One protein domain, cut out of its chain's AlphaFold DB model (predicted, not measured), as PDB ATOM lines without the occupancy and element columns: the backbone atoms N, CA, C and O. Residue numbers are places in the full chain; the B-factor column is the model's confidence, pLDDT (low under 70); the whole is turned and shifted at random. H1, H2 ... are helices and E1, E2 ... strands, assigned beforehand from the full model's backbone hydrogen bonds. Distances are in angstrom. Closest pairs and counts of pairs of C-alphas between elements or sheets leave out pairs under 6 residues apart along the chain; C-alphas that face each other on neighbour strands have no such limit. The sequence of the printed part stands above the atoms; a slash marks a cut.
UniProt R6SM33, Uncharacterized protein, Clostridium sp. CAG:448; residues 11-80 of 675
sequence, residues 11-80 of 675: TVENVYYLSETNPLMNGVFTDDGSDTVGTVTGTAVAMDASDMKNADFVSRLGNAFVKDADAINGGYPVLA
ATOM      1  N   THR A  11     266.549  34.066 -35.765       69.38
ATOM      2  CA  THR A  11     267.666  34.885 -36.241       69.38
ATOM      3  C   THR A  11     268.369  34.143 -37.366       69.38
ATOM      4  O   THR A  11     268.783  32.999 -37.187       69.38
ATOM      5  N   VAL A  12     268.483  34.783 -38.530       71.12
ATOM      6  CA  VAL A  12     269.178  34.219 -39.688       71.12
ATOM      7  C   VAL A  12     270.497  34.961 -39.870       71.12
ATOM      8  O   VAL A  12     270.516  36.159 -40.156       71.12
ATOM      9  N   GLU A  13     271.601  34.248 -39.687       77.94
ATOM     10  CA  GLU A  13     272.961  34.773 -39.807       77.94
ATOM     11  C   GLU A  13     273.701  34.064 -40.946       77.94
ATOM     12  O   GLU A  13     273.345  32.948 -41.322       77.94
ATOM     13  N   ASN A  14     274.752  34.698 -41.476       76.62
ATOM     14  CA  ASN A  14     275.618  34.123 -42.514       76.62
ATOM     15  C   ASN A  14     274.874  33.684 -43.787       76.62
ATOM     16  O   ASN A  14     275.206  32.667 -44.393       76.62
ATOM     17  N   VAL A  15     273.879  34.470 -44.205       77.62
ATOM     18  CA  VAL A  15     273.187  34.259 -45.478       77.62
ATOM     19  C   VAL A  15     273.876  35.070 -46.557       77.62
ATOM     20  O   VAL A  15     274.051  36.281 -46.425       77.62
ATOM     21  N   TYR A  16     274.227  34.408 -47.647       82.75
ATOM     22  CA  TYR A  16     274.878  35.034 -48.783       82.75
ATOM     23  C   TYR A  16     274.196  34.584 -50.070       82.75
ATOM     24  O   TYR A  16     273.672  33.472 -50.136       82.75
ATOM     25  N   TYR A  17     274.189  35.437 -51.089       80.25
ATOM     26  CA  TYR A  17     273.630  35.102 -52.398       80.25
ATOM     27  C   TYR A  17     274.499  35.646 -53.526       80.25
ATOM     28  O   TYR A  17     275.138  36.689 -53.382       80.25
ATOM     29  N   LEU A  18     274.492  34.934 -54.652       80.44
ATOM     30  CA  LEU A  18     275.181  35.340 -55.871       80.44
ATOM     31  C   LEU A  18     274.515  36.581 -56.459       80.44
ATOM     32  O   LEU A  18     273.352  36.530 -56.869       80.44
ATOM     33  N   SER A  19     275.257  37.682 -56.512       74.88
ATOM     34  CA  SER A  19     274.774  38.964 -57.032       74.88
ATOM     35  C   SER A  19     274.476  38.920 -58.530       74.88
ATOM     36  O   SER A  19     273.555  39.588 -58.992       74.88
ATOM     37  N   GLU A  20     275.234  38.121 -59.281       74.31
ATOM     38  CA  GLU A  20     275.137  38.008 -60.742       74.31
ATOM     39  C   GLU A  20     273.849  37.308 -61.191       74.31
ATOM     40  O   GLU A  20     273.230  37.716 -62.170       74.31
ATOM     41  N   THR A  21     273.410  36.286 -60.450       64.50
ATOM     42  CA  THR A  21     272.206  35.508 -60.779       64.50
ATOM     43  C   THR A  21     270.958  36.004 -60.051       64.50
ATOM     44  O   THR A  21     269.852  35.631 -60.424       64.50
ATOM     45  N   ASN A  22     271.108  36.838 -59.013       59.91
ATOM     46  CA  ASN A  22     269.994  37.335 -58.197       59.91
ATOM     47  C   ASN A  22     270.053  38.864 -57.964       59.91
ATOM     48  O   ASN A  22     270.030  39.312 -56.811       59.91
ATOM     49  N   PRO A  23     270.088  39.696 -59.024       52.44
ATOM     50  CA  PRO A  23     270.311  41.145 -58.914       52.44
ATOM     51  C   PRO A  23     269.150  41.921 -58.261       52.44
ATOM     52  O   PRO A  23     269.316  43.081 -57.892       52.44
ATOM     53  N   LEU A  24     267.971  41.303 -58.121       48.78
ATOM     54  CA  LEU A  24     266.762  41.919 -57.554       48.78
ATOM     55  C   LEU A  24     266.524  41.565 -56.074       48.78
ATOM     56  O   LEU A  24     265.554  42.033 -55.478       48.78
ATOM     57  N   MET A  25     267.390  40.751 -55.466       55.25
ATOM     58  CA  MET A  25     267.269  40.375 -54.058       55.25
ATOM     59  C   MET A  25     267.917  41.450 -53.176       55.25
ATOM     60  O   MET A  25     269.108  41.711 -53.293       55.25
ATOM     61  N   ASN A  26     267.141  42.052 -52.269       53.47
ATOM     62  CA  ASN A  26     267.637  42.823 -51.125       53.47
ATOM     63  C   ASN A  26     267.256  42.042 -49.866       53.47
ATOM     64  O   ASN A  26     266.096  42.036 -49.453       53.47
ATOM     65  N   GLY A  27     268.211  41.307 -49.298       52.66
ATOM     66  CA  GLY A  27     267.950  40.388 -48.198       52.66
ATOM     67  C   GLY A  27     267.864  41.099 -46.859       52.66
ATOM     68  O   GLY A  27     268.812  41.046 -46.089       52.66
ATOM     69  N   VAL A  28     266.745  41.747 -46.563       51.78
ATOM     70  CA  VAL A  28     266.368  42.041 -45.178       51.78
ATOM     71  C   VAL A  28     265.258  41.063 -44.815       51.78
ATOM     72  O   VAL A  28     264.184  41.084 -45.413       51.78
ATOM     73  N   PHE A  29     265.535  40.160 -43.877       56.44
ATOM     74  CA  PHE A  29     264.524  39.264 -43.332       56.44
ATOM     75  C   PHE A  29     263.799  40.018 -42.218       56.44
ATOM     76  O   PHE A  29     264.323  40.130 -41.112       56.44
ATOM     77  N   THR A  30     262.635  40.583 -42.538       51.78
ATOM     78  CA  THR A  30     261.716  41.201 -41.573       51.78
ATOM     79  C   THR A  30     260.332  40.587 -41.708       51.78
ATOM     80  O   THR A  30     259.872  40.345 -42.823       51.78
ATOM     81  N   ASP A  31     259.688  40.366 -40.566       54.47
ATOM     82  CA  ASP A  31     258.256  40.086 -40.444       54.47
ATOM     83  C   ASP A  31     257.444  41.286 -40.984       54.47
ATOM     84  O   ASP A  31     257.738  42.435 -40.641       54.47
ATOM     85  N   ASP A  32     256.488  41.037 -41.885       55.00
ATOM     86  CA  ASP A  32     255.725  42.044 -42.643       55.00
ATOM     87  C   ASP A  32     254.471  42.558 -41.912       55.00
ATOM     88  O   ASP A  32     253.696  43.338 -42.470       55.00
ATOM     89  N   GLY A  33     254.330  42.228 -40.624       51.53
ATOM     90  CA  GLY A  33     253.456  42.960 -39.708       51.53
ATOM     91  C   GLY A  33     252.061  42.365 -39.518       51.53
ATOM     92  O   GLY A  33     251.080  43.106 -39.505       51.53
ATOM     93  N   SER A  34     251.965  41.052 -39.308       53.22
ATOM     94  CA  SER A  34     250.745  40.377 -38.838       53.22
ATOM     95  C   SER A  34     250.880  39.967 -37.356       53.22
ATOM     96  O   SER A  34     251.900  39.416 -36.946       53.22
ATOM     97  N   ASP A  35     249.875  40.278 -36.527       52.03
ATOM     98  CA  ASP A  35     249.975  40.421 -35.060       52.03
ATOM     99  C   ASP A  35     250.277  39.123 -34.246       52.03
ATOM    100  O   ASP A  35     249.377  38.493 -33.689       52.03
ATOM    101  N   THR A  36     251.583  38.855 -34.037       49.59
ATOM    102  CA  THR A  36     252.299  38.162 -32.910       49.59
ATOM    103  C   THR A  36     252.220  36.620 -32.747       49.59
ATOM    104  O   THR A  36     251.134  36.061 -32.758       49.59
ATOM    105  N   VAL A  37     253.298  35.835 -32.485       45.09
ATOM    106  CA  VAL A  37     254.753  36.077 -32.264       45.09
ATOM    107  C   VAL A  37     255.612  35.090 -33.081       45.09
ATOM    108  O   VAL A  37     255.558  33.881 -32.860       45.09
ATOM    109  N   GLY A  38     256.500  35.639 -33.912       52.84
ATOM    110  CA  GLY A  38     257.698  34.991 -34.448       52.84
ATOM    111  C   GLY A  38     258.542  36.021 -35.200       52.84
ATOM    112  O   GLY A  38     258.289  36.292 -36.364       52.84
ATOM    113  N   THR A  39     259.504  36.674 -34.538       59.03
ATOM    114  CA  THR A  39     260.324  37.710 -35.191       59.03
ATOM    115  C   THR A  39     261.427  37.046 -36.007       59.03
ATOM    116  O   THR A  39     262.326  36.434 -35.428       59.03
ATOM    117  N   VAL A  40     261.376  37.164 -37.335       60.88
ATOM    118  CA  VAL A  40     262.521  36.831 -38.189       60.88
ATOM    119  C   VAL A  40     263.393  38.070 -38.317       60.88
ATOM    120  O   VAL A  40     262.909  39.121 -38.731       60.88
ATOM    121  N   THR A  41     264.667  37.957 -37.953       64.56
ATOM    122  CA  THR A  41     265.646  39.037 -38.125       64.56
ATOM    123  C   THR A  41     266.909  38.495 -38.767       64.56
ATOM    124  O   THR A  41     267.489  37.531 -38.270       64.56
ATOM    125  N   GLY A  42     267.372  39.135 -39.830       70.25
ATOM    126  CA  GLY A  42     268.638  38.794 -40.463       70.25
ATOM    127  C   GLY A  42     268.862  39.609 -41.723       70.25
ATOM    128  O   GLY A  42     267.926  40.210 -42.258       70.25
ATOM    129  N   THR A  43     270.089  39.595 -42.223       68.44
ATOM    130  CA  THR A  43     270.406  40.138 -43.541       68.44
ATOM    131  C   THR A  43     271.081  39.082 -44.402       68.44
ATOM    132  O   THR A  43     271.849  38.261 -43.902       68.44
ATOM    133  N   ALA A  44     270.785  39.094 -45.698       75.31
ATOM    134  CA  ALA A  44     271.562  38.369 -46.688       75.31
ATOM    135  C   ALA A  44     272.523  39.332 -47.379       75.31
ATOM    136  O   ALA A  44     272.158  40.464 -47.701       75.31
ATOM    137  N   VAL A  45     273.747  38.878 -47.610       83.19
ATOM    138  CA  VAL A  45     274.807  39.678 -48.222       83.19
ATOM    139  C   VAL A  45     275.017  39.217 -49.663       83.19
ATOM    140  O   VAL A  45     275.281  38.041 -49.912       83.19
ATOM    141  N   ALA A  46     274.901  40.145 -50.612       81.62
ATOM    142  CA  ALA A  46     275.243  39.888 -52.006       81.62
ATOM    143  C   ALA A  46     276.759  39.694 -52.136       81.62
ATOM    144  O   ALA A  46     277.521  40.497 -51.593       81.62
ATOM    145  N   MET A  47     277.195  38.668 -52.862       84.50
ATOM    146  CA  MET A  47     278.603  38.453 -53.201       84.50
ATOM    147  C   MET A  47     278.723  37.964 -54.643       84.50
ATOM    148  O   MET A  47     277.819  37.300 -55.156       84.50
ATOM    149  N   ASP A  48     279.837  38.286 -55.289       87.06
ATOM    150  CA  ASP A  48     280.141  37.759 -56.614       87.06
ATOM    151  C   ASP A  48     280.659  36.312 -56.548       87.06
ATOM    152  O   ASP A  48     280.999  35.775 -55.484       87.06
ATOM    153  N   ALA A  49     280.691  35.654 -57.707       86.25
ATOM    154  CA  ALA A  49     281.094  34.256 -57.794       86.25
ATOM    155  C   ALA A  49     282.559  34.033 -57.392       86.25
ATOM    156  O   ALA A  49     282.903  32.958 -56.900       86.25
ATOM    157  N   SER A  50     283.429  35.023 -57.597       89.00
ATOM    158  CA  SER A  50     284.854  34.898 -57.299       89.00
ATOM    159  C   SER A  50     285.121  34.920 -55.792       89.00
ATOM    160  O   SER A  50     285.871  34.082 -55.284       89.00
ATOM    161  N   ASP A  51     284.417  35.787 -55.067       88.88
ATOM    162  CA  ASP A  51     284.485  35.903 -53.616       88.88
ATOM    163  C   ASP A  51     283.893  34.674 -52.926       88.88
ATOM    164  O   ASP A  51     284.493  34.135 -51.993       88.88
ATOM    165  N   MET A  52     282.755  34.171 -53.413       88.50
ATOM    166  CA  MET A  52     282.120  32.982 -52.839       88.50
ATOM    167  C   MET A  52     282.940  31.701 -53.024       88.50
ATOM    168  O   MET A  52     282.795  30.771 -52.239       88.50
ATOM    169  N   LYS A  53     283.818  31.627 -54.027       90.44
ATOM    170  CA  LYS A  53     284.715  30.475 -54.243       90.44
ATOM    171  C   LYS A  53     286.043  30.598 -53.486       90.44
ATOM    172  O   LYS A  53     286.863  29.675 -53.486       90.44
ATOM    173  N   ASN A  54     286.282  31.738 -52.838       88.94
ATOM    174  CA  ASN A  54     287.525  32.019 -52.132       88.94
ATOM    175  C   ASN A  54     287.578  31.315 -50.757       88.94
ATOM    176  O   ASN A  54     286.575  31.139 -50.066       88.94
ATOM    177  N   ALA A  55     288.782  30.940 -50.322       83.94
ATOM    178  CA  ALA A  55     289.054  30.332 -49.020       83.94
ATOM    179  C   ALA A  55     288.656  31.230 -47.832       83.94
ATOM    180  O   ALA A  55     288.262  30.725 -46.775       83.94
ATOM    181  N   ASP A  56     288.705  32.552 -48.006       88.19
ATOM    182  CA  ASP A  56     288.243  33.498 -46.988       88.19
ATOM    183  C   ASP A  56     286.735  33.364 -46.737       88.19
ATOM    184  O   ASP A  56     286.287  33.475 -45.595       88.19
ATOM    185  N   PHE A  57     285.947  33.070 -47.778       90.06
ATOM    186  CA  PHE A  57     284.509  32.847 -47.653       90.06
ATOM    187  C   PHE A  57     284.189  31.508 -46.983       90.06
ATOM    188  O   PHE A  57     283.376  31.465 -46.063       90.06
ATOM    189  N   VAL A  58     284.905  30.439 -47.349       86.38
ATOM    190  CA  VAL A  58     284.822  29.135 -46.662       86.38
ATOM    191  C   VAL A  58     285.031  29.307 -45.152       86.38
ATOM    192  O   VAL A  58     284.256  28.797 -44.347       86.38
ATOM    193  N   SER A  59     286.035  30.099 -44.762       85.25
ATOM    194  CA  SER A  59     286.342  30.369 -43.352       85.25
ATOM    195  C   SER A  59     285.210  31.108 -42.625       85.25
ATOM    196  O   SER A  59     285.012  30.897 -41.429       85.25
ATOM    197  N   ARG A  60     284.439  31.947 -43.334       86.00
ATOM    198  CA  ARG A  60     283.270  32.660 -42.786       86.00
ATOM    199  C   ARG A  60     282.057  31.753 -42.586       86.00
ATOM    200  O   ARG A  60     281.297  31.985 -41.653       86.00
ATOM    201  N   LEU A  61     281.888  30.723 -43.420       82.94
ATOM    202  CA  LEU A  61     280.830  29.714 -43.260       82.94
ATOM    203  C   LEU A  61     281.091  28.757 -42.082       82.94
ATOM    204  O   LEU A  61     280.183  28.069 -41.616       82.94
ATOM    205  N   GLY A  62     282.325  28.741 -41.571       83.19
ATOM    206  CA  GLY A  62     282.739  27.950 -40.419       83.19
ATOM    207  C   GLY A  62     283.163  26.524 -40.774       83.19
ATOM    208  O   GLY A  62     283.168  26.103 -41.927       83.19
ATOM    209  N   ASN A  63     283.519  25.750 -39.746       85.25
ATOM    210  CA  ASN A  63     284.217  24.462 -39.889       85.25
ATOM    211  C   ASN A  63     283.400  23.348 -40.566       85.25
ATOM    212  O   ASN A  63     283.939  22.278 -40.838       85.25
ATOM    213  N   ALA A  64     282.100  23.566 -40.784       81.38
ATOM    214  CA  ALA A  64     281.249  22.635 -41.513       81.38
ATOM    215  C   ALA A  64     281.510  22.671 -43.023       81.38
ATOM    216  O   ALA A  64     281.149  21.716 -43.701       81.38
ATOM    217  N   PHE A  65     282.139  23.732 -43.536       88.31
ATOM    218  CA  PHE A  65     282.447  23.895 -44.949       88.31
ATOM    219  C   PHE A  65     283.954  23.868 -45.191       88.31
ATOM    220  O   PHE A  65     284.756  24.344 -44.388       88.31
ATOM    221  N   VAL A  66     284.334  23.309 -46.332       89.50
ATOM    222  CA  VAL A  66     285.697  23.301 -46.854       89.50
ATOM    223  C   VAL A  66     285.694  23.830 -48.281       89.50
ATOM    224  O   VAL A  66     284.656  23.923 -48.940       89.50
ATOM    225  N   LYS A  67     286.877  24.210 -48.760       89.88
ATOM    226  CA  LYS A  67     287.052  24.582 -50.158       89.88
ATOM    227  C   LYS A  67     286.761  23.363 -51.029       89.88
ATOM    228  O   LYS A  67     287.268  22.279 -50.749       89.88
ATOM    229  N   ASP A  68     286.006  23.573 -52.095       86.62
ATOM    230  CA  ASP A  68     285.765  22.555 -53.109       86.62
ATOM    231  C   ASP A  68     287.005  22.364 -53.980       86.62
ATOM    232  O   ASP A  68     287.187  23.006 -55.014       86.62
ATOM    233  N   ALA A  69     287.922  21.536 -53.486       82.56
ATOM    234  CA  ALA A  69     289.161  21.206 -54.175       82.56
ATOM    235  C   ALA A  69     288.930  20.298 -55.394       82.56
ATOM    236  O   ALA A  69     289.744  20.322 -56.314       82.56
ATOM    237  N   ASP A  70     287.811  19.567 -55.409       74.94
ATOM    238  CA  ASP A  70     287.521  18.500 -56.371       74.94
ATOM    239  C   ASP A  70     286.384  18.864 -57.348       74.94
ATOM    240  O   ASP A  70     285.871  18.005 -58.061       74.94
ATOM    241  N   ALA A  71     285.988  20.142 -57.393       79.88
ATOM    242  CA  ALA A  71     284.929  20.680 -58.255       79.88
ATOM    243  C   ALA A  71     283.540  20.016 -58.083       79.88
ATOM    244  O   ALA A  71     282.720  20.043 -59.001       79.88
ATOM    245  N   ILE A  72     283.247  19.473 -56.898       77.38
ATOM    246  CA  ILE A  72     281.980  18.824 -56.523       77.38
ATOM    247  C   ILE A  72     280.799  19.796 -56.642       77.38
ATOM    248  O   ILE A  72     279.692  19.404 -57.000       77.38
ATOM    249  N   ASN A  73     281.032  21.066 -56.321       83.00
ATOM    250  CA  ASN A  73     280.043  22.134 -56.332       83.00
ATOM    251  C   ASN A  73     280.533  23.306 -57.195       83.00
ATOM    252  O   ASN A  73     280.417  24.472 -56.818       83.00
ATOM    253  N   GLY A  74     281.158  23.016 -58.342       77.50
ATOM    254  CA  GLY A  74     281.595  24.045 -59.292       77.50
ATOM    255  C   GLY A  74     282.595  25.061 -58.713       77.50
ATOM    256  O   GLY A  74     282.654  26.208 -59.178       77.50
ATOM    257  N   GLY A  75     283.353  24.664 -57.685       82.50
ATOM    258  CA  GLY A  75     284.331  25.482 -56.969       82.50
ATOM    259  C   GLY A  75     283.767  26.279 -55.785       82.50
ATOM    260  O   GLY A  75     284.541  26.938 -55.091       82.50
ATOM    261  N   TYR A  76     282.453  26.244 -55.543       89.94
ATOM    262  CA  TYR A  76     281.840  26.829 -54.345       89.94
ATOM    263  C   TYR A  76     282.075  25.936 -53.124       89.94
ATOM    264  O   TYR A  76     282.227  24.735 -53.295       89.94
ATOM    265  N   PRO A  77     282.067  26.470 -51.890       90.69
ATOM    266  CA  PRO A  77     282.300  25.678 -50.689       90.69
ATOM    267  C   PRO A  77     281.406  24.434 -50.625       90.69
ATOM    268  O   PRO A  77     280.226  24.470 -50.980       90.69
ATOM    269  N   VAL A  78     281.985  23.342 -50.141       86.44
ATOM    270  CA  VAL A  78     281.334  22.038 -49.948       86.44
ATOM    271  C   VAL A  78     281.378  21.677 -48.474       86.44
ATOM    272  O   VAL A  78     282.166  22.246 -47.720       86.44
ATOM    273  N   LEU A  79     280.546  20.742 -48.028       85.31
ATOM    274  CA  LEU A  79     280.607  20.294 -46.640       85.31
ATOM    275  C   LEU A  79     281.932  19.573 -46.356       85.31
ATOM    276  O   LEU A  79     282.480  18.867 -47.201       85.31
ATOM    277  N   ALA A  80     282.448  19.727 -45.141       80.06
ATOM    278  CA  ALA A  80     283.637  19.031 -44.679       80.06
ATOM    279  C   ALA A  80     283.413  17.512 -44.755       80.06
ATOM    280  O   ALA A  80     282.612  16.951 -44.008       80.06
TER     281      ALA A  80
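What this domain is: This is residues 11 to 80 of the 675 residues of an uncharacterized protein of Clostridium sp. CAG:448 (UniProt R6SM33). A narrow, three-stranded sheet, with E3 between E1 and E2, makes one part of an elongated domain; at one end residues 33 to 38 stick out as a loop, and at the other lie two short helices, H1 and H2, and a tail without named elements, residues 62 to 80. The order along the chain is E1 E2 E3 H1 H2; the sheet runs E1 E3 E2 and is mixed. Of the 70 printed residues, 30 are in named elements, under half, of mixed class. The whole is loose, with a radius of gyration of the C-alphas of 14.8 A and spans of 48 by 27 by 18 A.

Where its parts are: Find C-alpha 40 at (262.521, 36.831, -38.189); from there E3, residues 40 to 47, runs 22.1 A. E1, residues 11 to 18, starts at (267.666, 34.885, -36.241), spans 21.0 A and bends by 57 degrees at residue 14. E2 is residues 28 to 30, 5.9 A. H1 is residues 49 to 52, 5.2 A; H2, residues 55 to 61, runs 10.1 A to C-alpha 61 at (280.830, 29.714, -43.260).

How they stand to each other: Look first at E1 and E3, parallel at 24 degrees, where N 45 and O 15 are 2.9 A apart, within hydrogen-bond range. E2 and E3 form a hairpin, antiparallel at 169 degrees, with N 29 and O 42 at 2.9 A. H1 and H2 are on the sheet but only graze it, with residues 49 to 52 and 57 to 61. They are close but not clearly touching; their closest C-alphas, of Asp 51 and Phe 57, are 6.7 A apart. In H2 every O i to N i+4 pair is within hydrogen-bond range; H1 is too short for such a pair, and its one O i to N i+3 pair is not within range.

The domain as a whole: The C-alphas farthest apart, of Asp 35 and Asp 70, are 48.4 A apart. In the tail, residues 65 to 66 pair antiparallel with 78 to 79. The printed part has no cut, and no link is long. Mean pLDDT of the printed part is 74.1; residues 11, 21 to 41 and 43 are under 70.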